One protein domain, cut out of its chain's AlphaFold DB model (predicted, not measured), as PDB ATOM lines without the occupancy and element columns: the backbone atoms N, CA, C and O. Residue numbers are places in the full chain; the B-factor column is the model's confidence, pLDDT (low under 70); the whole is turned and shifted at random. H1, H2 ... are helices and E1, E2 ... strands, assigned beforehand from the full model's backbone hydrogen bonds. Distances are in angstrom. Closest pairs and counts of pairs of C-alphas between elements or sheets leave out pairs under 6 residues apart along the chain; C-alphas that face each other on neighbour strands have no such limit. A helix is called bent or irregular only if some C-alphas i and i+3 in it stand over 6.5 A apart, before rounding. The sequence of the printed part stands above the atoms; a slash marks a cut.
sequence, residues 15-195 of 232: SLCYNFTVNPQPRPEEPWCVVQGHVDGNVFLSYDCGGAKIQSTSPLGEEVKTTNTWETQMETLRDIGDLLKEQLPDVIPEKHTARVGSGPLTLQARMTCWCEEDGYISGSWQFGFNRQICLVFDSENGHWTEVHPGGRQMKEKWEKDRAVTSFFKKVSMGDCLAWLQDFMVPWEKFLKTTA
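Overview. This is residues 15 to 195 of the 232 residues of the protein "NKG2D ligand 1-like" of Odocoileus virginianus texanus (UniProt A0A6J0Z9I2). A broad, twisted sheet of eight strands has one face covered by helices and the other face bare. The long helices H2 and H5 run over that face with the short H1 and H4, and the far end of H5, past a kink, runs beyond the sheet; H3 lies off the sheet at the opposite end. The printed part has 181 residues with five named helices and eight named strands, in the order E1 E2 E3 E4 H1 H2 H3 E5 E6 E7 E8 H4 H5, and its class is mixed. The sheet, E4 E3 E2 E1 E5 E6 E7 E8, is antiparallel throughout. The whole is compact, with a radius of gyration of the C-alphas of 16.8 A and spans of 54 by 40 by 26 A.

Along the chain. E1, residues 15 to 22, begins at C-alpha 15 (224.199, 220.867, 225.763) and is 22.4 A long. E2 is residues 33 to 39, E3 42 to 48, E4 53 to 57 and H1 59 to 64. H2, residues 70 to 91, is 31.3 A long, and H3 is residues 94 to 99. E5, residues 107 to 115, and E6, residues 121 to 129, measure 26.8 A and 27.9 A. E7 is residues 132 to 138, E8 143 to 146 and H4 149 to 158. H5, residues 162 to 195, is 46.3 A long and ends at C-alpha 195 (233.363, 235.771, 236.648). H2 and H4 are irregular: C-alphas 86 and 89 are 7.0 A apart, C-alphas 150 and 153 7.4 A.

Arrangement. E1 to E4 and E5 to E8 are two meanders, each strand the antiparallel neighbour of the one before. E1 and E5 are neighbours, with N 18 and O 111 within hydrogen-bond range at 2.9 A. H1, H2, H4 and H5 are on the same face of the sheet, making two layers. H5 runs across the strands, at 64 degrees to E6 on the local plane; the closest C-alphas are those of Gly 123 and Ser 172, 5.2 A. H2 runs slantwise over E2 and E1. H2 and H5 only just touch, with 3 pairs of C-alphas within 8 A, the closest Gln 73 and Trp 179, 7.5 A. H5 touches H1 with residues 183 to 190 alone, the closest C-alphas being those of Glu 63 and Pro 186, 5.8 A. H4 runs along E7. H3 is not on the sheet. Every O i to N i+4 pair is within hydrogen-bond range in H1 and H3; H2 has 15 of 18, H4 4 of 6, H5 26 of 30.

Size, cuts and confidence. The C-alphas farthest apart, those of Lys 95 and Ala 195, are 54.4 A apart. The printed part has no cut and no long link. H5 has a kink of 37 degrees near residue 182. Mean pLDDT of the printed part is 89.8; residues 93 to 104 and 195 are under 70.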
ATOM      1  N   SER A  15     224.132 221.577 227.036       93.69
ATOM      2  CA  SER A  15     224.199 220.867 225.763       93.69
ATOM      3  C   SER A  15     225.626 220.776 225.235       93.69
ATOM      4  O   SER A  15     226.369 221.759 225.215       93.69
ATOM      5  N   LEU A  16     225.982 219.590 224.747       95.62
ATOM      6  CA  LEU A  16     227.199 219.332 223.990       95.62
ATOM      7  C   LEU A  16     226.797 218.993 222.555       95.62
ATOM      8  O   LEU A  16     225.999 218.086 222.311       95.62
ATOM      9  N   CYS A  17     227.331 219.747 221.597       97.19
ATOM     10  CA  CYS A  17     227.030 219.579 220.179       97.19
ATOM     11  C   CYS A  17     228.309 219.366 219.372       97.19
ATOM     12  O   CYS A  17     229.308 220.042 219.608       97.19
ATOM     13  N   TYR A  18     228.235 218.521 218.347       98.50
ATOM     14  CA  TYR A  18     229.286 218.380 217.343       98.50
ATOM     15  C   TYR A  18     228.692 218.541 215.950       98.50
ATOM     16  O   TYR A  18     227.821 217.768 215.547       98.50
ATOM     17  N   ASN A  19     229.160 219.558 215.232       98.19
ATOM     18  CA  ASN A  19     228.782 219.838 213.852       98.19
ATOM     19  C   ASN A  19     229.833 219.240 212.917       98.19
ATOM     20  O   ASN A  19     230.965 219.713 212.881       98.19
ATOM     21  N   PHE A  20     229.446 218.229 212.154       98.06
ATOM     22  CA  PHE A  20     230.256 217.567 211.145       98.06
ATOM     23  C   PHE A  20     229.996 218.185 209.777       98.06
ATOM     24  O   PHE A  20     228.850 218.402 209.380       98.06
ATOM     25  N   THR A  21     231.070 218.408 209.034       96.31
ATOM     26  CA  THR A  21     231.047 218.729 207.608       96.31
ATOM     27  C   THR A  21     231.837 217.652 206.885       96.31
ATOM     28  O   THR A  21     233.046 217.560 207.085       96.31
ATOM     29  N   VAL A  22     231.161 216.840 206.072       95.56
ATOM     30  CA  VAL A  22     231.768 215.722 205.337       95.56
ATOM     31  C   VAL A  22     231.656 215.993 203.843       95.56
ATOM     32  O   VAL A  22     230.563 215.989 203.271       95.56
ATOM     33  N   ASN A  23     232.798 216.255 203.214       91.88
ATOM     34  CA  ASN A  23     232.917 216.449 201.778       91.88
ATOM     35  C   ASN A  23     233.527 215.184 201.144       91.88
ATOM     36  O   ASN A  23     234.703 214.900 201.379       91.88
ATOM     37  N   PRO A  24     232.772 214.425 200.328       86.00
ATOM     38  CA  PRO A  24     233.271 213.188 199.729       86.00
ATOM     39  C   PRO A  24     234.367 213.422 198.678       86.00
ATOM     40  O   PRO A  24     235.102 212.495 198.348       86.00
ATOM     41  N   GLN A  25     234.500 214.645 198.160       87.38
ATOM     42  CA  GLN A  25     235.489 215.002 197.149       87.38
ATOM     43  C   GLN A  25     236.056 216.399 197.472       87.38
ATOM     44  O   GLN A  25     235.671 217.399 196.855       87.38
ATOM     45  N   PRO A  26     236.938 216.491 198.486       89.38
ATOM     46  CA  PRO A  26     237.584 217.743 198.863       89.38
ATOM     47  C   PRO A  26     238.601 218.186 197.807       89.38
ATOM     48  O   PRO A  26     239.041 217.404 196.958       89.38
ATOM     49  N   ARG A  27     239.030 219.446 197.889       89.81
ATOM     50  CA  ARG A  27     240.237 219.888 197.180       89.81
ATOM     51  C   ARG A  27     241.486 219.280 197.839       89.81
ATOM     52  O   ARG A  27     241.423 218.941 199.016       89.81
ATOM     53  N   PRO A  28     242.628 219.170 197.133       87.25
ATOM     54  CA  PRO A  28     243.826 218.497 197.652       87.25
ATOM     55  C   PRO A  28     244.331 218.988 199.020       87.25
ATOM     56  O   PRO A  28     244.929 218.212 199.756       87.25
ATOM     57  N   GLU A  29     244.088 220.255 199.361       88.75
ATOM     58  CA  GLU A  29     244.530 220.882 200.617       88.75
ATOM     59  C   GLU A  29     243.402 221.034 201.652       88.75
ATOM     60  O   GLU A  29     243.623 221.541 202.750       88.75
ATOM     61  N   GLU A  30     242.182 220.615 201.313       92.00
ATOM     62  CA  GLU A  30     241.021 220.729 202.189       92.00
ATOM     63  C   GLU A  30     240.760 219.399 202.913       92.00
ATOM     64  O   GLU A  30     240.801 218.332 202.293       92.00
ATOM     65  N   PRO A  31     240.446 219.430 204.218       95.19
ATOM     66  CA  PRO A  31     240.033 218.229 204.926       95.19
ATOM     67  C   PRO A  31     238.702 217.718 204.369       95.19
ATOM     68  O   PRO A  31     237.767 218.485 204.129       95.19
ATOM     69  N   TRP A  32     238.587 216.401 204.204       95.19
ATOM     70  CA  TRP A  32     237.322 215.780 203.804       95.19
ATOM     71  C   TRP A  32     236.301 215.749 204.952       95.19
ATOM     72  O   TRP A  32     235.108 215.606 204.698       95.19
ATOM     73  N   CYS A  33     236.754 215.894 206.203       97.50
ATOM     74  CA  CYS A  33     235.919 215.893 207.399       97.50
ATOM     75  C   CYS A  33     236.385 216.967 208.382       97.50
ATOM     76  O   CYS A  33     237.546 216.983 208.787       97.50
ATOM     77  N   VAL A  34     235.464 217.832 208.805       97.88
ATOM     78  CA  VAL A  34     235.690 218.807 209.881       97.88
ATOM     79  C   VAL A  34     234.592 218.680 210.927       97.88
ATOM     80  O   VAL A  34     233.412 218.663 210.578       97.88
ATOM     81  N   VAL A  35     234.975 218.645 212.203       98.44
ATOM     82  CA  VAL A  35     234.071 218.723 213.353       98.44
ATOM     83  C   VAL A  35     234.269 220.040 214.091       98.44
ATOM     84  O   VAL A  35     235.389 220.372 214.476       98.44
ATOM     85  N   GLN A  36     233.177 220.745 214.376       98.25
ATOM     86  CA  GLN A  36     233.150 221.824 215.363       98.25
ATOM     87  C   GLN A  36     232.416 221.372 216.624       98.25
ATOM     88  O   GLN A  36     231.247 220.995 216.557       98.25
ATOM     89  N   GLY A  37     233.098 221.412 217.768       97.50
ATOM     90  CA  GLY A  37     232.530 221.116 219.082       97.50
ATOM     91  C   GLY A  37     231.999 222.380 219.756       97.50
ATOM     92  O   GLY A  37     232.700 223.395 219.801       97.50
ATOM     93  N   HIS A  38     230.782 222.314 220.294       95.12
ATOM     94  CA  HIS A  38     230.135 223.403 221.023       95.12
ATOM     95  C   HIS A  38     229.631 222.946 222.391       95.12
ATOM     96  O   HIS A  38     229.027 221.881 222.495       95.12
ATOM     97  N   VAL A  39     229.790 223.796 223.403       91.06
ATOM     98  CA  VAL A  39     229.138 223.666 224.715       91.06
ATOM     99  C   VAL A  39     228.251 224.883 224.919       91.06
ATOM    100  O   VAL A  39     228.723 226.017 224.804       91.06
ATOM    101  N   ASP A  40     226.959 224.661 225.155       88.94
ATOM    102  CA  ASP A  40     225.954 225.721 225.334       88.94
ATOM    103  C   ASP A  40     226.016 226.793 224.228       88.94
ATOM    104  O   ASP A  40     225.937 227.997 224.462       88.94
ATOM    105  N   GLY A  41     226.229 226.337 222.988       87.94
ATOM    106  CA  GLY A  41     226.355 227.173 221.790       87.94
ATOM    107  C   GLY A  41     227.759 227.728 221.513       87.94
ATOM    108  O   GLY A  41     228.044 228.087 220.368       87.94
ATOM    109  N   ASN A  42     228.666 227.727 222.490       89.31
ATOM    110  CA  ASN A  42     230.016 228.280 222.356       89.31
ATOM    111  C   ASN A  42     230.989 227.258 221.768       89.31
ATOM    112  O   ASN A  42     231.105 226.147 222.283       89.31
ATOM    113  N   VAL A  43     231.725 227.638 220.720       94.38
ATOM    114  CA  VAL A  43     232.740 226.774 220.099       94.38
ATOM    115  C   VAL A  43     233.920 226.578 221.052       94.38
ATOM    116  O   VAL A  43     234.484 227.549 221.562       94.38
ATOM    117  N   PHE A  44     234.337 225.327 221.247       95.00
ATOM    118  CA  PHE A  44     235.547 224.996 222.009       95.00
ATOM    119  C   PHE A  44     236.598 224.229 221.202       95.00
ATOM    120  O   PHE A  44     237.765 224.221 221.592       95.00
ATOM    121  N   LEU A  45     236.205 223.619 220.080       96.94
ATOM    122  CA  LEU A  45     237.059 222.756 219.266       96.94
ATOM    123  C   LEU A  45     236.725 222.904 217.779       96.94
ATOM    124  O   LEU A  45     235.554 222.878 217.407       96.94
ATOM    125  N   SER A  46     237.758 222.974 216.937       98.12
ATOM    126  CA  SER A  46     237.698 222.619 215.515       98.12
ATOM    127  C   SER A  46     238.699 221.498 215.253       98.12
ATOM    128  O   SER A  46     239.883 221.629 215.581       98.12
ATOM    129  N   TYR A  47     238.230 220.397 214.683       98.25
ATOM    130  CA  TYR A  47     238.990 219.172 214.473       98.25
ATOM    131  C   TYR A  47     238.849 218.706 213.027       98.25
ATOM    132  O   TYR A  47     237.742 218.495 212.543       98.25
ATOM    133  N   ASP A  48     239.973 218.523 212.346       97.69
ATOM    134  CA  ASP A  48     240.039 217.757 211.109       97.69
ATOM    135  C   ASP A  48     239.971 216.267 211.463       97.69
ATOM    136  O   ASP A  48     240.985 215.645 211.789       97.69
ATOM    137  N   CYS A  49     238.760 215.707 211.428       96.25
ATOM    138  CA  CYS A  49     238.511 214.282 211.654       96.25
ATOM    139  C   CYS A  49     239.084 213.405 210.544       96.25
ATOM    140  O   CYS A  49     239.336 212.228 210.782       96.25
ATOM    141  N   GLY A  50     239.329 213.966 209.358       93.12
ATOM    142  CA  GLY A  50     239.873 213.220 208.235       93.12
ATOM    143  C   GLY A  50     241.384 213.022 208.305       93.12
ATOM    144  O   GLY A  50     241.884 211.976 207.898       93.12
ATOM    145  N   GLY A  51     242.099 214.022 208.817       93.12
ATOM    146  CA  GLY A  51     243.544 214.006 209.050       93.12
ATOM    147  C   GLY A  51     243.945 213.759 210.507       93.12
ATOM    148  O   GLY A  51     245.130 213.817 210.825       93.12
ATOM    149  N   ALA A  52     242.971 213.522 211.392       94.25
ATOM    150  CA  ALA A  52     243.153 213.389 212.835       94.25
ATOM    151  C   ALA A  52     243.968 214.540 213.461       94.25
ATOM    152  O   ALA A  52     244.898 214.327 214.242       94.25
ATOM    153  N   LYS A  53     243.611 215.787 213.130       96.00
ATOM    154  CA  LYS A  53     244.359 216.984 213.541       96.00
ATOM    155  C   LYS A  53     243.468 218.056 214.161       96.00
ATOM    156  O   LYS A  53     242.508 218.525 213.557       96.00
ATOM    157  N   ILE A  54     243.832 218.528 215.353       96.94
ATOM    158  CA  ILE A  54     243.196 219.706 215.962       96.94
ATOM    159  C   ILE A  54     243.579 220.948 215.148       96.94
ATOM    160  O   ILE A  54     244.761 221.234 214.959       96.94
ATOM    161  N   GLN A  55     242.579 221.687 214.675       96.19
ATOM    162  CA  GLN A  55     242.774 222.932 213.933       96.19
ATOM    163  C   GLN A  55     242.793 224.143 214.866       96.19
ATOM    164  O   GLN A  55     243.604 225.049 214.687       96.19
ATOM    165  N   SER A  56     241.909 224.156 215.863       96.25
ATOM    166  CA  SER A  56     241.835 225.231 216.852       96.25
ATOM    167  C   SER A  56     241.098 224.794 218.113       96.25
ATOM    168  O   SER A  56     240.197 223.955 218.056       96.25
ATOM    169  N   THR A  57     241.413 225.448 219.222       96.69
ATOM    170  CA  THR A  57     240.774 225.280 220.531       96.69
ATOM    171  C   THR A  57     240.539 226.640 221.177       96.69
ATOM    172  O   THR A  57     241.262 227.604 220.917       96.69
ATOM    173  N   SER A  58     239.505 226.740 222.011       94.00
ATOM    174  CA  SER A  58     239.325 227.880 222.918       94.00
ATOM    175  C   SER A  58     240.031 227.612 224.261       94.00
ATOM    176  O   SER A  58     240.475 226.484 224.487       94.00
ATOM    177  N   PRO A  59     240.103 228.580 225.197       91.88
ATOM    178  CA  PRO A  59     240.612 228.311 226.545       91.88
ATOM    179  C   PRO A  59     239.868 227.168 227.252       91.88
ATOM    180  O   PRO A  59     240.491 226.357 227.928       91.88
ATOM    181  N   LEU A  60     238.551 227.052 227.038       90.44
ATOM    182  CA  LEU A  60     237.788 225.894 227.507       90.44
ATOM    183  C   LEU A  60     238.241 224.606 226.814       90.44
ATOM    184  O   LEU A  60     238.364 223.578 227.465       90.44
ATOM    185  N   GLY A  61     238.485 224.655 225.503       92.88
ATOM    186  CA  GLY A  61     238.981 223.507 224.743       92.88
ATOM    187  C   GLY A  61     240.312 222.971 225.277       92.88
ATOM    188  O   GLY A  61     240.509 221.761 225.314       92.88
ATOM    189  N   GLU A  62     241.201 223.849 225.747       93.19
ATOM    190  CA  GLU A  62     242.454 223.439 226.396       93.19
ATOM    191  C   GLU A  62     242.228 222.739 227.740       93.19
ATOM    192  O   GLU A  62     242.885 221.742 228.021       93.19
ATOM    193  N   GLU A  63     241.256 223.184 228.537       90.56
ATOM    194  CA  GLU A  63     240.873 222.483 229.769       90.56
ATOM    195  C   GLU A  63     240.211 221.127 229.459       90.56
ATOM    196  O   GLU A  63     240.536 220.115 230.078       90.56
ATOM    197  N   VAL A  64     239.343 221.071 228.447       91.19
ATOM    198  CA  VAL A  64     238.668 219.843 227.987       91.19
ATOM    199  C   VAL A  64     239.663 218.770 227.540       91.19
ATOM    200  O   VAL A  64     239.445 217.589 227.805       91.19
ATOM    201  N   LYS A  65     240.788 219.152 226.929       93.00
ATOM    202  CA  LYS A  65     241.855 218.214 226.533       93.00
ATOM    203  C   LYS A  65     242.489 217.464 227.704       93.00
ATOM    204  O   LYS A  65     243.145 216.452 227.484       93.00
ATOM    205  N   THR A  66     242.315 217.953 228.930       90.31
ATOM    206  CA  THR A  66     242.825 217.303 230.148       90.31
ATOM    207  C   THR A  66     241.843 216.295 230.750       90.31
ATOM    208  O   THR A  66     242.176 215.629 231.728       90.31
ATOM    209  N   THR A  67     240.636 216.173 230.183       91.12
ATOM    210  CA  THR A  67     239.636 215.193 230.624       91.12
ATOM    211  C   THR A  67     240.050 213.774 230.245       91.12
ATOM    212  O   THR A  67     240.688 213.544 229.217       91.12
ATOM    213  N   ASN A  68     239.639 212.797 231.054       89.38
ATOM    214  CA  ASN A  68     239.969 211.389 230.821       89.38
ATOM    215  C   ASN A  68     239.316 210.834 229.544       89.38
ATOM    216  O   ASN A  68     239.811 209.868 228.970       89.38
ATOM    217  N   THR A  69     238.214 211.434 229.090       92.44
ATOM    218  CA  THR A  69     237.504 211.010 227.880       92.44
ATOM    219  C   THR A  69     238.074 211.591 226.592       92.44
ATOM    220  O   THR A  69     237.650 211.162 225.520       92.44
ATOM    221  N   TRP A  70     239.016 212.540 226.659       94.56
ATOM    222  CA  TRP A  70     239.490 213.289 225.491       94.56
ATOM    223  C   TRP A  70     239.925 212.388 224.325       94.56
ATOM    224  O   TRP A  70     239.467 212.573 223.201       94.56
ATOM    225  N   GLU A  71     240.762 211.382 224.577       95.19
ATOM    226  CA  GLU A  71     241.258 210.496 223.513       95.19
ATOM    227  C   GLU A  71     240.119 209.702 222.860       95.19
ATOM    228  O   GLU A  71     239.963 209.726 221.638       95.19
ATOM    229  N   THR A  72     239.258 209.085 223.678       96.00
ATOM    230  CA  THR A  72     238.094 208.318 223.201       96.00
ATOM    231  C   THR A  72     237.083 209.188 222.455       96.00
ATOM    232  O   THR A  72     236.458 208.735 221.496       96.00
ATOM    233  N   GLN A  73     236.948 210.457 222.847       97.12
ATOM    234  CA  GLN A  73     236.122 211.429 222.147       97.12
ATOM    235  C   GLN A  73     236.665 211.677 220.738       97.12
ATOM    236  O   GLN A  73     235.915 211.584 219.771       97.12
ATOM    237  N   MET A  74     237.961 211.956 220.598       97.69
ATOM    238  CA  MET A  74     238.573 212.242 219.294       97.69
ATOM    239  C   MET A  74     238.529 211.042 218.343       97.69
ATOM    240  O   MET A  74     238.308 211.222 217.142       97.69
ATOM    241  N   GLU A  75     238.693 209.831 218.878       97.50
ATOM    242  CA  GLU A  75     238.504 208.580 218.139       97.50
ATOM    243  C   GLU A  75     237.055 208.416 217.674       97.50
ATOM    244  O   GLU A  75     236.810 208.273 216.480       97.50
ATOM    245  N   THR A  76     236.085 208.571 218.574       98.25
ATOM    246  CA  THR A  76     234.663 208.442 218.225       98.25
ATOM    247  C   THR A  76     234.239 209.481 217.178       98.25
ATOM    248  O   THR A  76     233.481 209.171 216.262       98.25
ATOM    249  N   LEU A  77     234.750 210.718 217.257       98.44
ATOM    250  CA  LEU A  77     234.504 211.755 216.246       98.44
ATOM    251  C   LEU A  77     235.066 211.380 214.867       98.44
ATOM    252  O   LEU A  77     234.455 211.719 213.852       98.44
ATOM    253  N   ARG A  78     236.203 210.680 214.809       98.12
ATOM    254  CA  ARG A  78     236.741 210.142 213.553       98.12
ATOM    255  C   ARG A  78     235.850 209.022 213.018       98.12
ATOM    256  O   ARG A  78     235.437 209.103 211.868       98.12
ATOM    257  N   ASP A  79     235.471 208.069 213.867       98.12
ATOM    258  CA  ASP A  79     234.633 206.927 213.479       98.12
ATOM    259  C   ASP A  79     233.262 207.376 212.943       98.12
ATOM    260  O   ASP A  79     232.745 206.820 211.976       98.12
ATOM    261  N   ILE A  80     232.680 208.436 213.521       98.31
ATOM    262  CA  ILE A  80     231.469 209.074 212.982       98.31
ATOM    263  C   ILE A  80     231.739 209.651 211.589       98.31
ATOM    264  O   ILE A  80     230.927 209.464 210.686       98.31
ATOM    265  N   GLY A  81     232.852 210.366 211.408       97.62
ATOM    266  CA  GLY A  81     233.242 210.924 210.114       97.62
ATOM    267  C   GLY A  81     233.380 209.849 209.035       97.62
ATOM    268  O   GLY A  81     232.826 210.006 207.944       97.62
ATOM    269  N   ASP A  82     234.059 208.748 209.360       96.81
ATOM    270  CA  ASP A  82     234.256 207.604 208.468       96.81
ATOM    271  C   ASP A  82     232.922 206.942 208.114       96.81
ATOM    272  O   ASP A  82     232.610 206.801 206.929       96.81
ATOM    273  N   LEU A  83     232.073 206.661 209.111       96.56
ATOM    274  CA  LEU A  83     230.732 206.127 208.874       96.56
ATOM    275  C   LEU A  83     229.937 207.037 207.935       96.56
ATOM    276  O   LEU A  83     229.368 206.572 206.950       96.56
ATOM    277  N   LEU A  84     229.889 208.343 208.209       95.62
ATOM    278  CA  LEU A  84     229.144 209.284 207.374       95.62
ATOM    279  C   LEU A  84     229.661 209.277 205.936       95.62
ATOM    280  O   LEU A  84     228.852 209.233 205.011       95.62
ATOM    281  N   LYS A  85     230.982 209.262 205.737       94.06
ATOM    282  CA  LYS A  85     231.594 209.182 204.406       94.06
ATOM    283  C   LYS A  85     231.209 207.903 203.669       94.06
ATOM    284  O   LYS A  85     230.856 207.981 202.495       94.06
ATOM    285  N   GLU A  86     231.235 206.757 204.343       93.00
ATOM    286  CA  GLU A  86     230.828 205.469 203.771       93.00
ATOM    287  C   GLU A  86     229.350 205.446 203.375       93.00
ATOM    288  O   GLU A  86     228.980 204.827 202.380       93.00
ATOM    289  N   GLN A  87     228.490 206.149 204.115       90.75
ATOM    290  CA  GLN A  87     227.065 206.205 203.805       90.75
ATOM    291  C   GLN A  87     226.730 207.121 202.615       90.75
ATOM    292  O   GLN A  87     225.661 206.947 202.023       90.75
ATOM    293  N   LEU A  88     227.601 208.075 202.256       87.44
ATOM    294  CA  LEU A  88     227.303 209.128 201.272       87.44
ATOM    295  C   LEU A  88     226.965 208.639 199.853       87.44
ATOM    296  O   LEU A  88     225.984 209.146 199.299       87.44
ATOM    297  N   PRO A  89     227.700 207.685 199.246       82.50
ATOM    298  CA  PRO A  89     227.417 207.223 197.883       82.50
ATOM    299  C   PRO A  89     225.994 206.682 197.700       82.50
ATOM    300  O   PRO A  89     225.384 206.851 196.646       82.50
ATOM    301  N   ASP A  90     225.433 206.083 198.749       72.88
ATOM    302  CA  ASP A  90     224.108 205.468 198.701       72.88
ATOM    303  C   ASP A  90     222.965 206.456 198.963       72.88
ATOM    304  O   ASP A  90     221.800 206.118 198.741       72.88
ATOM    305  N   VAL A  91     223.274 207.658 199.458       75.44
ATOM    306  CA  VAL A  91     222.280 208.688 199.804       75.44
ATOM    307  C   VAL A  91     222.365 209.928 198.917       75.44
ATOM    308  O   VAL A  91     221.389 210.670 198.826       75.44
ATOM    309  N   ILE A  92     223.484 210.126 198.213       72.12
ATOM    310  CA  ILE A  92     223.643 211.115 197.143       72.12
ATOM    311  C   ILE A  92     223.814 210.361 195.814       72.12
ATOM    312  O   ILE A  92     224.936 210.043 195.422       72.12
ATOM    313  N   PRO A  93     222.726 210.092 195.071       61.31
ATOM    314  CA  PRO A  93     222.836 209.477 193.754       61.31
ATOM    315  C   PRO A  93     223.605 210.372 192.777       61.31
ATOM    316  O   PRO A  93     223.374 211.582 192.743       61.31
ATOM    317  N   GLU A  94     224.373 209.779 191.862       56.81
ATOM    318  CA  GLU A  94     225.064 210.483 190.761       56.81
ATOM    319  C   GLU A  94     224.137 211.393 189.927       56.81
ATOM    320  O   GLU A  94     224.541 212.405 189.363       56.81
ATOM    321  N   LYS A  95     222.835 211.087 189.863       53.16
ATOM    322  CA  LYS A  95     221.854 211.938 189.169       53.16
ATOM    323  C   LYS A  95     221.626 213.289 189.862       53.16
ATOM    324  O   LYS A  95     221.231 214.236 189.186       53.16
ATOM    325  N   HIS A  96     221.853 213.390 191.173       54.41
ATOM    326  CA  HIS A  96     221.786 214.658 191.908       54.41
ATOM    327  C   HIS A  96     223.021 215.526 191.645       54.41
ATOM    328  O   HIS A  96     222.871 216.735 191.488       54.41
ATOM    329  N   THR A  97     224.206 214.924 191.495       52.12
ATOM    330  CA  THR A  97     225.436 215.639 191.106       52.12
ATOM    331  C   THR A  97     225.452 216.023 189.624       52.12
ATOM    332  O   THR A  97     226.077 217.009 189.257       52.12
ATOM    333  N   ALA A  98     224.722 215.296 188.767       47.47
ATOM    334  CA  ALA A  98     224.596 215.610 187.340       47.47
ATOM    335  C   ALA A  98     223.508 216.654 187.005       47.47
ATOM    336  O   ALA A  98     223.607 217.333 185.984       47.47
ATOM    337  N   ARG A  99     222.444 216.778 187.817       51.91
ATOM    338  CA  ARG A  99     221.332 217.728 187.575       51.91
ATOM    339  C   ARG A  99     221.589 219.129 188.111       51.91
ATOM    340  O   ARG A  99     221.034 220.087 187.580       51.91
ATOM    341  N   VAL A 100     222.403 219.250 189.153       48.31
ATOM    342  CA  VAL A 100     222.875 220.537 189.653       48.31
ATOM    343  C   VAL A 100     224.307 220.658 189.163       48.31
ATOM    344  O   VAL A 100     225.144 219.861 189.558       48.31
ATOM    345  N   GLY A 101     224.607 221.608 188.278       44.84
ATOM    346  CA  GLY A 101     225.966 221.842 187.768       44.84
ATOM    347  C   GLY A 101     226.956 222.355 188.828       44.84
ATOM    348  O   GLY A 101     227.728 223.263 188.542       44.84
ATOM    349  N   SER A 102     226.911 221.846 190.063       52.16
ATOM    350  CA  SER A 102     227.583 222.394 191.239       52.16
ATOM    351  C   SER A 102     228.207 221.302 192.115       52.16
ATOM    352  O   SER A 102     227.746 221.051 193.221       52.16
ATOM    353  N   GLY A 103     229.283 220.676 191.645       54.94
ATOM    354  CA  GLY A 103     230.222 219.953 192.507       54.94
ATOM    355  C   GLY A 103     229.652 218.839 193.416       54.94
ATOM    356  O   GLY A 103     228.504 218.413 193.294       54.94
ATOM    357  N   PRO A 104     230.488 218.311 194.320       63.12
ATOM    358  CA  PRO A 104     230.110 217.256 195.257       63.12
ATOM    359  C   PRO A 104     229.205 217.812 196.365       63.12
ATOM    360  O   PRO A 104     229.494 218.862 196.944       63.12
ATOM    361  N   LEU A 105     228.121 217.105 196.697       80.31
ATOM    362  CA  LEU A 105     227.223 217.508 197.781       80.31
ATOM    363  C   LEU A 105     227.922 217.278 199.131       80.31
ATOM    364  O   LEU A 105     228.295 216.155 199.466       80.31
ATOM    365  N   THR A 106     228.110 218.345 199.905       88.81
ATOM    366  CA  THR A 106     228.711 218.268 201.245       88.81
ATOM    367  C   THR A 106     227.630 217.979 202.279       88.81
ATOM    368  O   THR A 106     226.681 218.761 202.407       88.81
ATOM    369  N   LEU A 107     227.779 216.887 203.027       93.88
ATOM    370  CA  LEU A 107     226.891 216.555 204.137       93.88
ATOM    371  C   LEU A 107     227.214 217.435 205.344       93.88
ATOM    372  O   LEU A 107     228.371 217.552 205.751       93.88
ATOM    373  N   GLN A 108     226.176 218.004 205.948       95.88
ATOM    374  CA  GLN A 108     226.224 218.541 207.301       95.88
ATOM    375  C   GLN A 108     225.483 217.592 208.236       95.88
ATOM    376  O   GLN A 108     224.322 217.262 207.989       95.88
ATOM    377  N   ALA A 109     226.134 217.185 209.319       97.62
ATOM    378  CA  ALA A 109     225.493 216.450 210.400       97.62
ATOM    379  C   ALA A 109     225.714 217.178 211.725       97.62
ATOM    380  O   ALA A 109     226.761 217.780 211.942       97.62
ATOM    381  N   ARG A 110     224.740 217.132 212.623       98.25
ATOM    382  CA  ARG A 110     224.855 217.685 213.970       98.25
ATOM    383  C   ARG A 110     224.408 216.640 214.967       98.25
ATOM    384  O   ARG A 110     223.224 216.326 215.009       98.25
ATOM    385  N   MET A 111     225.339 216.157 215.779       98.31
ATOM    386  CA  MET A 111     225.008 215.420 216.993       98.31
ATOM    387  C   MET A 111     224.781 216.416 218.121       98.31
ATOM    388  O   MET A 111     225.533 217.383 218.266       98.31
ATOM    389  N   THR A 112     223.761 216.201 218.939       98.00
ATOM    390  CA  THR A 112     223.546 216.974 220.162       98.00
ATOM    391  C   THR A 112     223.101 216.038 221.267       98.00
ATOM    392  O   THR A 112     222.178 215.259 221.061       98.00
ATOM    393  N   CYS A 113     223.742 216.123 222.426       96.56
ATOM    394  CA  CYS A 113     223.237 215.550 223.665       96.56
ATOM    395  C   CYS A 113     223.085 216.662 224.696       96.56
ATOM    396  O   CYS A 113     223.811 217.661 224.670       96.56
ATOM    397  N   TRP A 114     222.104 216.520 225.575       94.12
ATOM    398  CA  TRP A 114     221.805 217.537 226.566       94.12
ATOM    399  C   TRP A 114     221.265 216.931 227.843       94.12
ATOM    400  O   TRP A 114     220.884 215.760 227.913       94.12
ATOM    401  N   CYS A 115     221.268 217.776 228.861       91.19
ATOM    402  CA  CYS A 115     220.832 217.443 230.189       91.19
ATOM    403  C   CYS A 115     220.060 218.611 230.779       91.19
ATOM    404  O   CYS A 115     220.575 219.729 230.843       91.19
ATOM    405  N   GLU A 116     218.832 218.336 231.184       89.44
ATOM    406  CA  GLU A 116     217.904 219.290 231.766       89.44
ATOM    407  C   GLU A 116     218.144 219.458 233.269       89.44
ATOM    408  O   GLU A 116     218.842 218.683 233.931       89.44
ATOM    409  N   GLU A 117     217.518 220.480 233.848       85.00
ATOM    410  CA  GLU A 117     217.681 220.801 235.262       85.00
ATOM    411  C   GLU A 117     217.169 219.695 236.212       85.00
ATOM    412  O   GLU A 117     217.682 219.529 237.322       85.00
ATOM    413  N   ASP A 118     216.182 218.906 235.804       83.00
ATOM    414  CA  ASP A 118     215.675 217.759 236.569       83.00
ATOM    415  C   ASP A 118     216.538 216.486 236.398       83.00
ATOM    416  O   ASP A 118     216.209 215.408 236.918       83.00
ATOM    417  N   GLY A 119     217.661 216.619 235.684       82.12
ATOM    418  CA  GLY A 119     218.578 215.542 235.346       82.12
ATOM    419  C   GLY A 119     218.061 214.626 234.240       82.12
ATOM    420  O   GLY A 119     218.618 213.539 234.076       82.12
ATOM    421  N   TYR A 120     216.996 215.009 233.526       88.88
ATOM    422  CA  TYR A 120     216.603 214.337 232.295       88.88
ATOM    423  C   TYR A 120     217.695 214.521 231.240       88.88
ATOM    424  O   TYR A 120     218.224 215.614 231.058       88.88
ATOM    425  N   ILE A 121     218.048 213.431 230.567       90.00
ATOM    426  CA  ILE A 121     219.109 213.377 229.564       90.00
ATOM    427  C   ILE A 121     218.527 212.896 228.249       90.00
ATOM    428  O   ILE A 121     217.727 211.960 228.228       90.00
ATOM    429  N   SER A 122     218.956 213.506 227.152       94.19
ATOM    430  CA  SER A 122     218.527 213.093 225.821       94.19
ATOM    431  C   SER A 122     219.559 213.464 224.758       94.19
ATOM    432  O   SER A 122     220.602 214.065 225.040       94.19
ATOM    433  N   GLY A 123     219.288 213.036 223.531       96.56
ATOM    434  CA  GLY A 123     220.183 213.157 222.401       96.56
ATOM    435  C   GLY A 123     219.437 213.118 221.075       96.56
ATOM    436  O   GLY A 123     218.358 212.542 220.947       96.56
ATOM    437  N   SER A 124     220.019 213.752 220.067       98.25
ATOM    438  CA  SER A 124     219.477 213.775 218.715       98.25
ATOM    439  C   SER A 124     220.573 213.933 217.673       98.25
ATOM    440  O   SER A 124     221.703 214.345 217.971       98.25
ATOM    441  N   TRP A 125     220.203 213.638 216.430       98.62
ATOM    442  CA  TRP A 125     220.993 213.975 215.259       98.62
ATOM    443  C   TRP A 125     220.174 214.746 214.235       98.62
ATOM    444  O   TRP A 125     218.986 214.492 214.042       98.62
ATOM    445  N   GLN A 126     220.831 215.658 213.529       98.31
ATOM    446  CA  GLN A 126     220.275 216.367 212.381       98.31
ATOM    447  C   GLN A 126     221.203 216.179 211.189       98.31
ATOM    448  O   GLN A 126     222.417 216.289 211.340       98.31
ATOM    449  N   PHE A 127     220.641 215.937 210.009       97.12
ATOM    450  CA  PHE A 127     221.383 215.718 208.771       97.12
ATOM    451  C   PHE A 127     220.827 216.597 207.657       97.12
ATOM    452  O   PHE A 127     219.611 216.786 207.525       97.12
ATOM    453  N   GLY A 128     221.719 217.134 206.837       93.88
ATOM    454  CA  GLY A 128     221.368 218.105 205.820       93.88
ATOM    455  C   GLY A 128     222.431 218.282 204.753       93.88
ATOM    456  O   GLY A 128     223.569 217.841 204.881       93.88
ATOM    457  N   PHE A 129     222.036 218.984 203.703       89.56
ATOM    458  CA  PHE A 129     222.906 219.397 202.610       89.56
ATOM    459  C   PHE A 129     222.670 220.878 202.346       89.56
ATOM    460  O   PHE A 129     221.560 221.371 202.542       89.56
ATOM    461  N   ASN A 130     223.687 221.607 201.881       82.88
ATOM    462  CA  ASN A 130     223.551 223.023 201.508       82.88
ATOM    463  C   ASN A 130     222.919 223.907 202.607       82.88
ATOM    464  O   ASN A 130     222.203 224.857 202.308       82.88
ATOM    465  N   ARG A 131     223.198 223.604 203.881       82.56
ATOM    466  CA  ARG A 131     222.656 224.264 205.084       82.56
ATOM    467  C   ARG A 131     221.151 224.050 205.301       82.56
ATOM    468  O   ARG A 131     220.571 224.696 206.168       82.56
ATOM    469  N   GLN A 132     220.529 223.130 204.565       89.06
ATOM    470  CA  GLN A 132     219.140 222.711 204.736       89.06
ATOM    471  C   GLN A 132     219.102 221.372 205.482       89.06
ATOM    472  O   GLN A 132     219.503 220.339 204.941       89.06
ATOM    473  N   ILE A 133     218.586 221.376 206.712       93.56
ATOM    474  CA  ILE A 133     218.287 220.138 207.444       93.56
ATOM    475  C   ILE A 133     217.154 219.413 206.716       93.56
ATOM    476  O   ILE A 133     216.166 220.030 206.316       93.56
ATOM    477  N   CYS A 134     217.299 218.105 206.540       94.88
ATOM    478  CA  CYS A 134     216.335 217.284 205.816       94.88
ATOM    479  C   CYS A 134     215.958 215.978 206.518       94.88
ATOM    480  O   CYS A 134     214.887 215.436 206.240       94.88
ATOM    481  N   LEU A 135     216.766 215.521 207.477       97.12
ATOM    482  CA  LEU A 135     216.490 214.343 208.289       97.12
ATOM    483  C   LEU A 135     216.878 214.604 209.746       97.12
ATOM    484  O   LEU A 135     217.929 215.183 210.018       97.12
ATOM    485  N   VAL A 136     216.032 214.164 210.671       98.38
ATOM    486  CA  VAL A 136     216.267 214.230 212.117       98.38
ATOM    487  C   VAL A 136     216.133 212.830 212.703       98.38
ATOM    488  O   VAL A 136     215.210 212.100 212.347       98.38
ATOM    489  N   PHE A 137     217.043 212.463 213.599       98.50
ATOM    490  CA  PHE A 137     216.967 211.247 214.399       98.50
ATOM    491  C   PHE A 137     216.776 211.623 215.861       98.50
ATOM    492  O   PHE A 137     217.613 212.316 216.446       98.50
ATOM    493  N   ASP A 138     215.671 211.169 216.434       97.62
ATOM    494  CA  ASP A 138     215.430 211.214 217.867       97.62
ATOM    495  C   ASP A 138     216.069 209.972 218.491       97.62
ATOM    496  O   ASP A 138     215.633 208.839 218.262       97.62
ATOM    497  N   SER A 139     217.141 210.171 219.253       96.81
ATOM    498  CA  SER A 139     217.906 209.054 219.800       96.81
ATOM    499  C   SER A 139     217.221 208.394 220.995       96.81
ATOM    500  O   SER A 139     217.499 207.224 221.285       96.81
ATOM    501  N   GLU A 140     216.316 209.095 221.681       91.88
ATOM    502  CA  GLU A 140     215.601 208.566 222.839       91.88
ATOM    503  C   GLU A 140     214.668 207.436 222.399       91.88
ATOM    504  O   GLU A 140     214.831 206.279 222.813       91.88
ATOM    505  N   ASN A 141     213.752 207.739 221.479       92.19
ATOM    506  CA  ASN A 141     212.787 206.766 220.968       92.19
ATOM    507  C   ASN A 141     213.291 206.001 219.728       92.19
ATOM    508  O   ASN A 141     212.741 204.951 219.400       92.19
ATOM    509  N   GLY A 142     214.383 206.447 219.098       93.38
ATOM    510  CA  GLY A 142     214.963 205.814 217.912       93.38
ATOM    511  C   GLY A 142     214.194 206.104 216.620       93.38
ATOM    512  O   GLY A 142     214.267 205.307 215.685       93.38
ATOM    513  N   HIS A 143     213.432 207.197 216.567       96.25
ATOM    514  CA  HIS A 143     212.596 207.549 215.426       96.25
ATOM    515  C   HIS A 143     213.319 208.468 214.435       96.25
ATOM    516  O   HIS A 143     213.926 209.478 214.802       96.25
ATOM    517  N   TRP A 144     213.191 208.150 213.148       97.94
ATOM    518  CA  TRP A 144     213.693 208.965 212.046       97.94
ATOM    519  C   TRP A 144     212.571 209.826 211.460       97.94
ATOM    520  O   TRP A 144     211.528 209.316 211.057       97.94
ATOM    521  N   THR A 145     212.797 211.133 211.340       98.06
ATOM    522  CA  THR A 145     211.819 212.093 210.811       98.06
ATOM    523  C   THR A 145     212.378 212.807 209.583       98.06
ATOM    524  O   THR A 145     213.352 213.553 209.677       98.06
ATOM    525  N   GLU A 146     211.751 212.600 208.424       96.81
ATOM    526  CA  GLU A 146     212.016 213.392 207.217       96.81
ATOM    527  C   GLU A 146     211.393 214.780 207.403       96.81
ATOM    528  O   GLU A 146     210.174 214.905 207.498       96.81
ATOM    529  N   VAL A 147     212.223 215.823 207.463       96.31
ATOM    530  CA  VAL A 147     211.762 217.221 207.585       96.31
ATOM    531  C   VAL A 147     211.821 217.974 206.254       96.31
ATOM    532  O   VAL A 147     211.233 219.043 206.117       96.31
ATOM    533  N   HIS A 148     212.512 217.415 205.256       92.38
ATOM    534  CA  HIS A 148     212.547 217.921 203.885       92.38
ATOM    535  C   HIS A 148     212.777 216.758 202.898       92.38
ATOM    536  O   HIS A 148     213.554 215.857 203.224       92.38
ATOM    537  N   PRO A 149     212.218 216.790 201.667       88.62
ATOM    538  CA  PRO A 149     212.329 215.690 200.695       88.62
ATOM    539  C   PRO A 149     213.752 215.220 200.372       88.62
ATOM    540  O   PRO A 149     213.960 214.061 200.023       88.62
ATOM    541  N   GLY A 150     214.748 216.099 200.527       85.81
ATOM    542  CA  GLY A 150     216.168 215.751 200.377       85.81
ATOM    543  C   GLY A 150     216.677 214.690 201.366       85.81
ATOM    544  O   GLY A 150     217.747 214.134 201.149       85.81
ATOM    545  N   GLY A 151     215.922 214.390 202.429       90.31
ATOM    546  CA  GLY A 151     216.264 213.390 203.443       90.31
ATOM    547  C   GLY A 151     215.634 212.015 203.225       90.31
ATOM    548  O   GLY A 151     215.995 211.079 203.936       90.31
ATOM    549  N   ARG A 152     214.720 211.862 202.254       91.44
ATOM    550  CA  ARG A 152     213.934 210.630 202.070       91.44
ATOM    551  C   ARG A 152     214.800 209.388 201.892       91.44
ATOM    552  O   ARG A 152     214.598 208.388 202.570       91.44
ATOM    553  N   GLN A 153     215.792 209.467 201.008       90.38
ATOM    554  CA  GLN A 153     216.670 208.335 200.713       90.38
ATOM    555  C   GLN A 153     217.550 207.957 201.913       90.38
ATOM    556  O   GLN A 153     217.711 206.773 202.202       90.38
ATOM    557  N   MET A 154     218.064 208.953 202.650       92.81
ATOM    558  CA  MET A 154     218.782 208.718 203.909       92.81
ATOM    559  C   MET A 154     217.886 208.002 204.923       92.81
ATOM    560  O   MET A 154     218.295 206.990 205.484       92.81
ATOM    561  N   LYS A 155     216.645 208.479 205.103       95.06
ATOM    562  CA  LYS A 155     215.667 207.878 206.019       95.06
ATOM    563  C   LYS A 155     215.389 206.421 205.661       95.06
ATOM    564  O   LYS A 155     215.580 205.546 206.494       95.06
ATOM    565  N   GLU A 156     214.977 206.153 204.422       93.88
ATOM    566  CA  GLU A 156     214.611 204.805 203.970       93.88
ATOM    567  C   GLU A 156     215.747 203.789 204.138       93.88
ATOM    568  O   GLU A 156     215.477 202.614 204.403       93.88
ATOM    569  N   LYS A 157     217.000 204.232 203.976       93.19
ATOM    570  CA  LYS A 157     218.189 203.404 204.175       93.19
ATOM    571  C   LYS A 157     218.483 203.200 205.660       93.19
ATOM    572  O   LYS A 157     218.519 202.064 206.127       93.19
ATOM    573  N   TRP A 158     218.693 204.283 206.403       95.44
ATOM    574  CA  TRP A 158     219.193 204.218 207.779       95.44
ATOM    575  C   TRP A 158     218.158 203.692 208.773       95.44
ATOM    576  O   TRP A 158     218.533 203.032 209.736       95.44
ATOM    577  N   GLU A 159     216.862 203.872 208.508       95.25
ATOM    578  CA  GLU A 159     215.783 203.293 209.321       95.25
ATOM    579  C   GLU A 159     215.725 201.758 209.209       95.25
ATOM    580  O   GLU A 159     215.331 201.073 210.153       95.25
ATOM    581  N   LYS A 160     216.159 201.189 208.074       94.81
ATOM    582  CA  LYS A 160     216.261 199.730 207.877       94.81
ATOM    583  C   LYS A 160     217.592 199.166 208.372       94.81
ATOM    584  O   LYS A 160     217.666 197.985 208.715       94.81
ATOM    585  N   ASP A 161     218.631 199.995 208.418       95.50
ATOM    586  CA  ASP A 161     219.953 199.618 208.899       95.50
ATOM    587  C   ASP A 161     220.044 199.747 210.428       95.50
ATOM    588  O   ASP A 161     220.292 200.812 211.007       95.50
ATOM    589  N   ARG A 162     219.858 198.610 211.105       94.88
ATOM    590  CA  ARG A 162     219.945 198.544 212.568       94.88
ATOM    591  C   ARG A 162     221.330 198.900 213.097       94.88
ATOM    592  O   ARG A 162     221.401 199.398 214.218       94.88
ATOM    593  N   ALA A 163     222.404 198.639 212.351       96.00
ATOM    594  CA  ALA A 163     223.758 198.929 212.808       96.00
ATOM    595  C   ALA A 163     223.994 200.443 212.835       96.00
ATOM    596  O   ALA A 163     224.396 200.972 213.870       96.00
ATOM    597  N   VAL A 164     223.628 201.143 211.756       95.25
ATOM    598  CA  VAL A 164     223.718 202.612 211.666       95.25
ATOM    599  C   VAL A 164     222.854 203.286 212.733       95.25
ATOM    600  O   VAL A 164     223.340 204.130 213.487       95.25
ATOM    601  N   THR A 165     221.589 202.871 212.865       96.31
ATOM    602  CA  THR A 165     220.684 203.425 213.887       96.31
ATOM    603  C   THR A 165     221.213 203.185 215.306       96.31
ATOM    604  O   THR A 165     221.209 204.095 216.139       96.31
ATOM    605  N   SER A 166     221.713 201.978 215.594       96.75
ATOM    606  CA  SER A 166     222.270 201.653 216.915       96.75
ATOM    607  C   SER A 166     223.548 202.434 217.207       96.75
ATOM    608  O   SER A 166     223.744 202.857 218.345       96.75
ATOM    609  N   PHE A 167     224.392 202.662 216.199       97.75
ATOM    610  CA  PHE A 167     225.603 203.465 216.328       97.75
ATOM    611  C   PHE A 167     225.270 204.911 216.705       97.75
ATOM    612  O   PHE A 167     225.719 205.386 217.748       97.75
ATOM    613  N   PHE A 168     224.406 205.591 215.942       98.06
ATOM    614  CA  PHE A 168     224.017 206.971 216.254       98.06
ATOM    615  C   PHE A 168     223.358 207.094 217.629       98.06
ATOM    616  O   PHE A 168     223.648 208.038 218.374       98.06
ATOM    617  N   LYS A 169     222.516 206.122 218.000       97.69
ATOM    618  CA  LYS A 169     221.906 206.071 219.331       97.69
ATOM    619  C   LYS A 169     222.958 205.903 220.425       97.69
ATOM    620  O   LYS A 169     222.951 206.687 221.367       97.69
ATOM    621  N   LYS A 170     223.877 204.941 220.291       97.19
ATOM    622  CA  LYS A 170     224.949 204.691 221.267       97.19
ATOM    623  C   LYS A 170     225.797 205.940 221.494       97.19
ATOM    624  O   LYS A 170     226.006 206.321 222.640       97.19
ATOM    625  N   VAL A 171     226.239 206.590 220.421       97.75
ATOM    626  CA  VAL A 171     227.104 207.767 220.537       97.75
ATOM    627  C   VAL A 171     226.354 208.925 221.202       97.75
ATOM    628  O   VAL A 171     226.857 209.525 222.145       97.75
ATOM    629  N   SER A 172     225.133 209.242 220.763       97.44
ATOM    630  CA  SER A 172     224.406 210.415 221.286       97.44
ATOM    631  C   SER A 172     223.783 210.224 222.673       97.44
ATOM    632  O   SER A 172     223.695 211.192 223.421       97.44
ATOM    633  N   MET A 173     223.380 209.001 223.035       95.56
ATOM    634  CA  MET A 173     222.764 208.673 224.335       95.56
ATOM    635  C   MET A 173     223.731 207.999 225.318       95.56
ATOM    636  O   MET A 173     223.336 207.658 226.430       95.56
ATOM    637  N   GLY A 174     224.974 207.748 224.913       94.38
ATOM    638  CA  GLY A 174     226.002 207.113 225.733       94.38
ATOM    639  C   GLY A 174     227.247 207.980 225.777       94.38
ATOM    640  O   GLY A 174     227.430 208.743 226.722       94.38
ATOM    641  N   ASP A 175     228.067 207.892 224.730       96.19
ATOM    642  CA  ASP A 175     229.398 208.510 224.693       96.19
ATOM    643  C   ASP A 175     229.324 210.037 224.882       96.19
ATOM    644  O   ASP A 175     229.981 210.593 225.758       96.19
ATOM    645  N   CYS A 176     228.433 210.717 224.152       96.31
ATOM    646  CA  CYS A 176     228.234 212.164 224.258       96.31
ATOM    647  C   CYS A 176     227.803 212.598 225.662       96.31
ATOM    648  O   CYS A 176     228.288 213.612 226.161       96.31
ATOM    649  N   LEU A 177     226.912 211.846 226.314       92.56
ATOM    650  CA  LEU A 177     226.449 212.178 227.662       92.56
ATOM    651  C   LEU A 177     227.545 211.962 228.708       92.56
ATOM    652  O   LEU A 177     227.664 212.771 229.627       92.56
ATOM    653  N   ALA A 178     228.373 210.927 228.544       92.38
ATOM    654  CA  ALA A 178     229.556 210.727 229.375       92.38
ATOM    655  C   ALA A 178     230.544 211.893 229.217       92.38
ATOM    656  O   ALA A 178     231.009 212.447 230.211       92.38
ATOM    657  N   TRP A 179     230.792 212.346 227.984       94.56
ATOM    658  CA  TRP A 179     231.618 213.532 227.748       94.56
ATOM    659  C   TRP A 179     230.986 214.783 228.357       94.56
ATOM    660  O   TRP A 179     231.667 215.534 229.041       94.56
ATOM    661  N   LEU A 180     229.681 215.006 228.176       91.44
ATOM    662  CA  LEU A 180     228.990 216.161 228.754       91.44
ATOM    663  C   LEU A 180     229.157 216.206 230.280       91.44
ATOM    664  O   LEU A 180     229.368 217.286 230.825       91.44
ATOM    665  N   GLN A 181     229.118 215.058 230.962       88.25
ATOM    666  CA  GLN A 181     229.377 214.965 232.401       88.25
ATOM    667  C   GLN A 181     230.815 215.356 232.759       88.25
ATOM    668  O   GLN A 181     231.006 216.218 233.621       88.25
ATOM    669  N   ASP A 182     231.809 214.797 232.069       88.81
ATOM    670  CA  ASP A 182     233.226 215.110 232.295       88.81
ATOM    671  C   ASP A 182     233.552 216.583 231.999       88.81
ATOM    672  O   ASP A 182     234.372 217.197 232.684       88.81
ATOM    673  N   PHE A 183     232.852 217.190 231.039       86.56
ATOM    674  CA  PHE A 183     232.990 218.599 230.670       86.56
ATOM    675  C   PHE A 183     232.470 219.570 231.734       86.56
ATOM    676  O   PHE A 183     232.907 220.723 231.764       86.56
ATOM    677  N   MET A 184     231.558 219.151 232.620       84.38
ATOM    678  CA  MET A 184     230.989 220.056 233.629       84.38
ATOM    679  C   MET A 184     232.056 220.599 234.589       84.38
ATOM    680  O   MET A 184     231.972 221.755 235.000       84.38
ATOM    681  N   VAL A 185     233.087 219.808 234.906       83.06
ATOM    682  CA  VAL A 185     234.179 220.209 235.810       83.06
ATOM    683  C   VAL A 185     235.042 221.343 235.225       83.06
ATOM    684  O   VAL A 185     235.139 222.401 235.860       83.06
ATOM    685  N   PRO A 186     235.660 221.196 234.032       84.44
ATOM    686  CA  PRO A 186     236.425 222.279 233.420       84.44
ATOM    687  C   PRO A 186     235.546 223.486 233.073       84.44
ATOM    688  O   PRO A 186     236.006 224.624 233.184       84.44
ATOM    689  N   TRP A 187     234.270 223.277 232.733       81.81
ATOM    690  CA  TRP A 187     233.324 224.366 232.491       81.81
ATOM    691  C   TRP A 187     233.054 225.200 233.751       81.81
ATOM    692  O   TRP A 187     233.146 226.426 233.706       81.81
ATOM    693  N   GLU A 188     232.816 224.573 234.908       79.31
ATOM    694  CA  GLU A 188     232.627 225.295 236.173       79.31
ATOM    695  C   GLU A 188     233.882 226.099 236.563       79.31
ATOM    696  O   GLU A 188     233.788 227.253 236.993       79.31
ATOM    697  N   LYS A 189     235.075 225.519 236.372       80.81
ATOM    698  CA  LYS A 189     236.358 226.209 236.585       80.81
ATOM    699  C   LYS A 189     236.508 227.416 235.655       80.81
ATOM    700  O   LYS A 189     236.905 228.495 236.110       80.81
ATOM    701  N   PHE A 190     236.167 227.253 234.378       80.75
ATOM    702  CA  PHE A 190     236.197 228.326 233.389       80.75
ATOM    703  C   PHE A 190     235.254 229.470 233.788       80.75
ATOM    704  O   PHE A 190     235.702 230.610 233.905       80.75
ATOM    705  N   LEU A 191     233.995 229.167 234.127       78.19
ATOM    706  CA  LEU A 191     233.008 230.166 234.553       78.19
ATOM    707  C   LEU A 191     233.455 230.950 235.795       78.19
ATOM    708  O   LEU A 191     233.325 232.173 235.824       78.19
ATOM    709  N   LYS A 192     234.033 230.282 236.803       78.38
ATOM    710  CA  LYS A 192     234.586 230.946 238.002       78.38
ATOM    711  C   LYS A 192     235.746 231.885 237.669       78.38
ATOM    712  O   LYS A 192     235.865 232.949 238.272       78.38
ATOM    713  N   THR A 193     236.580 231.504 236.706       77.94
ATOM    714  CA  THR A 193     237.731 232.305 236.269       77.94
ATOM    715  C   THR A 193     237.280 233.532 235.476       77.94
ATOM    716  O   THR A 193     237.803 234.622 235.685       77.94
ATOM    717  N   THR A 194     236.266 233.397 234.618       70.00
ATOM    718  CA  THR A 194     235.703 234.517 233.846       70.00
ATOM    719  C   THR A 194     234.864 235.468 234.708       70.00
ATOM    720  O   THR A 194     234.859 236.670 234.455       70.00
ATOM    721  N   ALA A 195     234.179 234.962 235.738       64.75
ATOM    722  CA  ALA A 195     233.363 235.771 236.648       64.75
ATOM    723  C   ALA A 195     234.177 236.565 237.686       64.75
ATOM    724  O   ALA A 195     233.618 237.437 238.350       64.75
TER     725      ALA A 195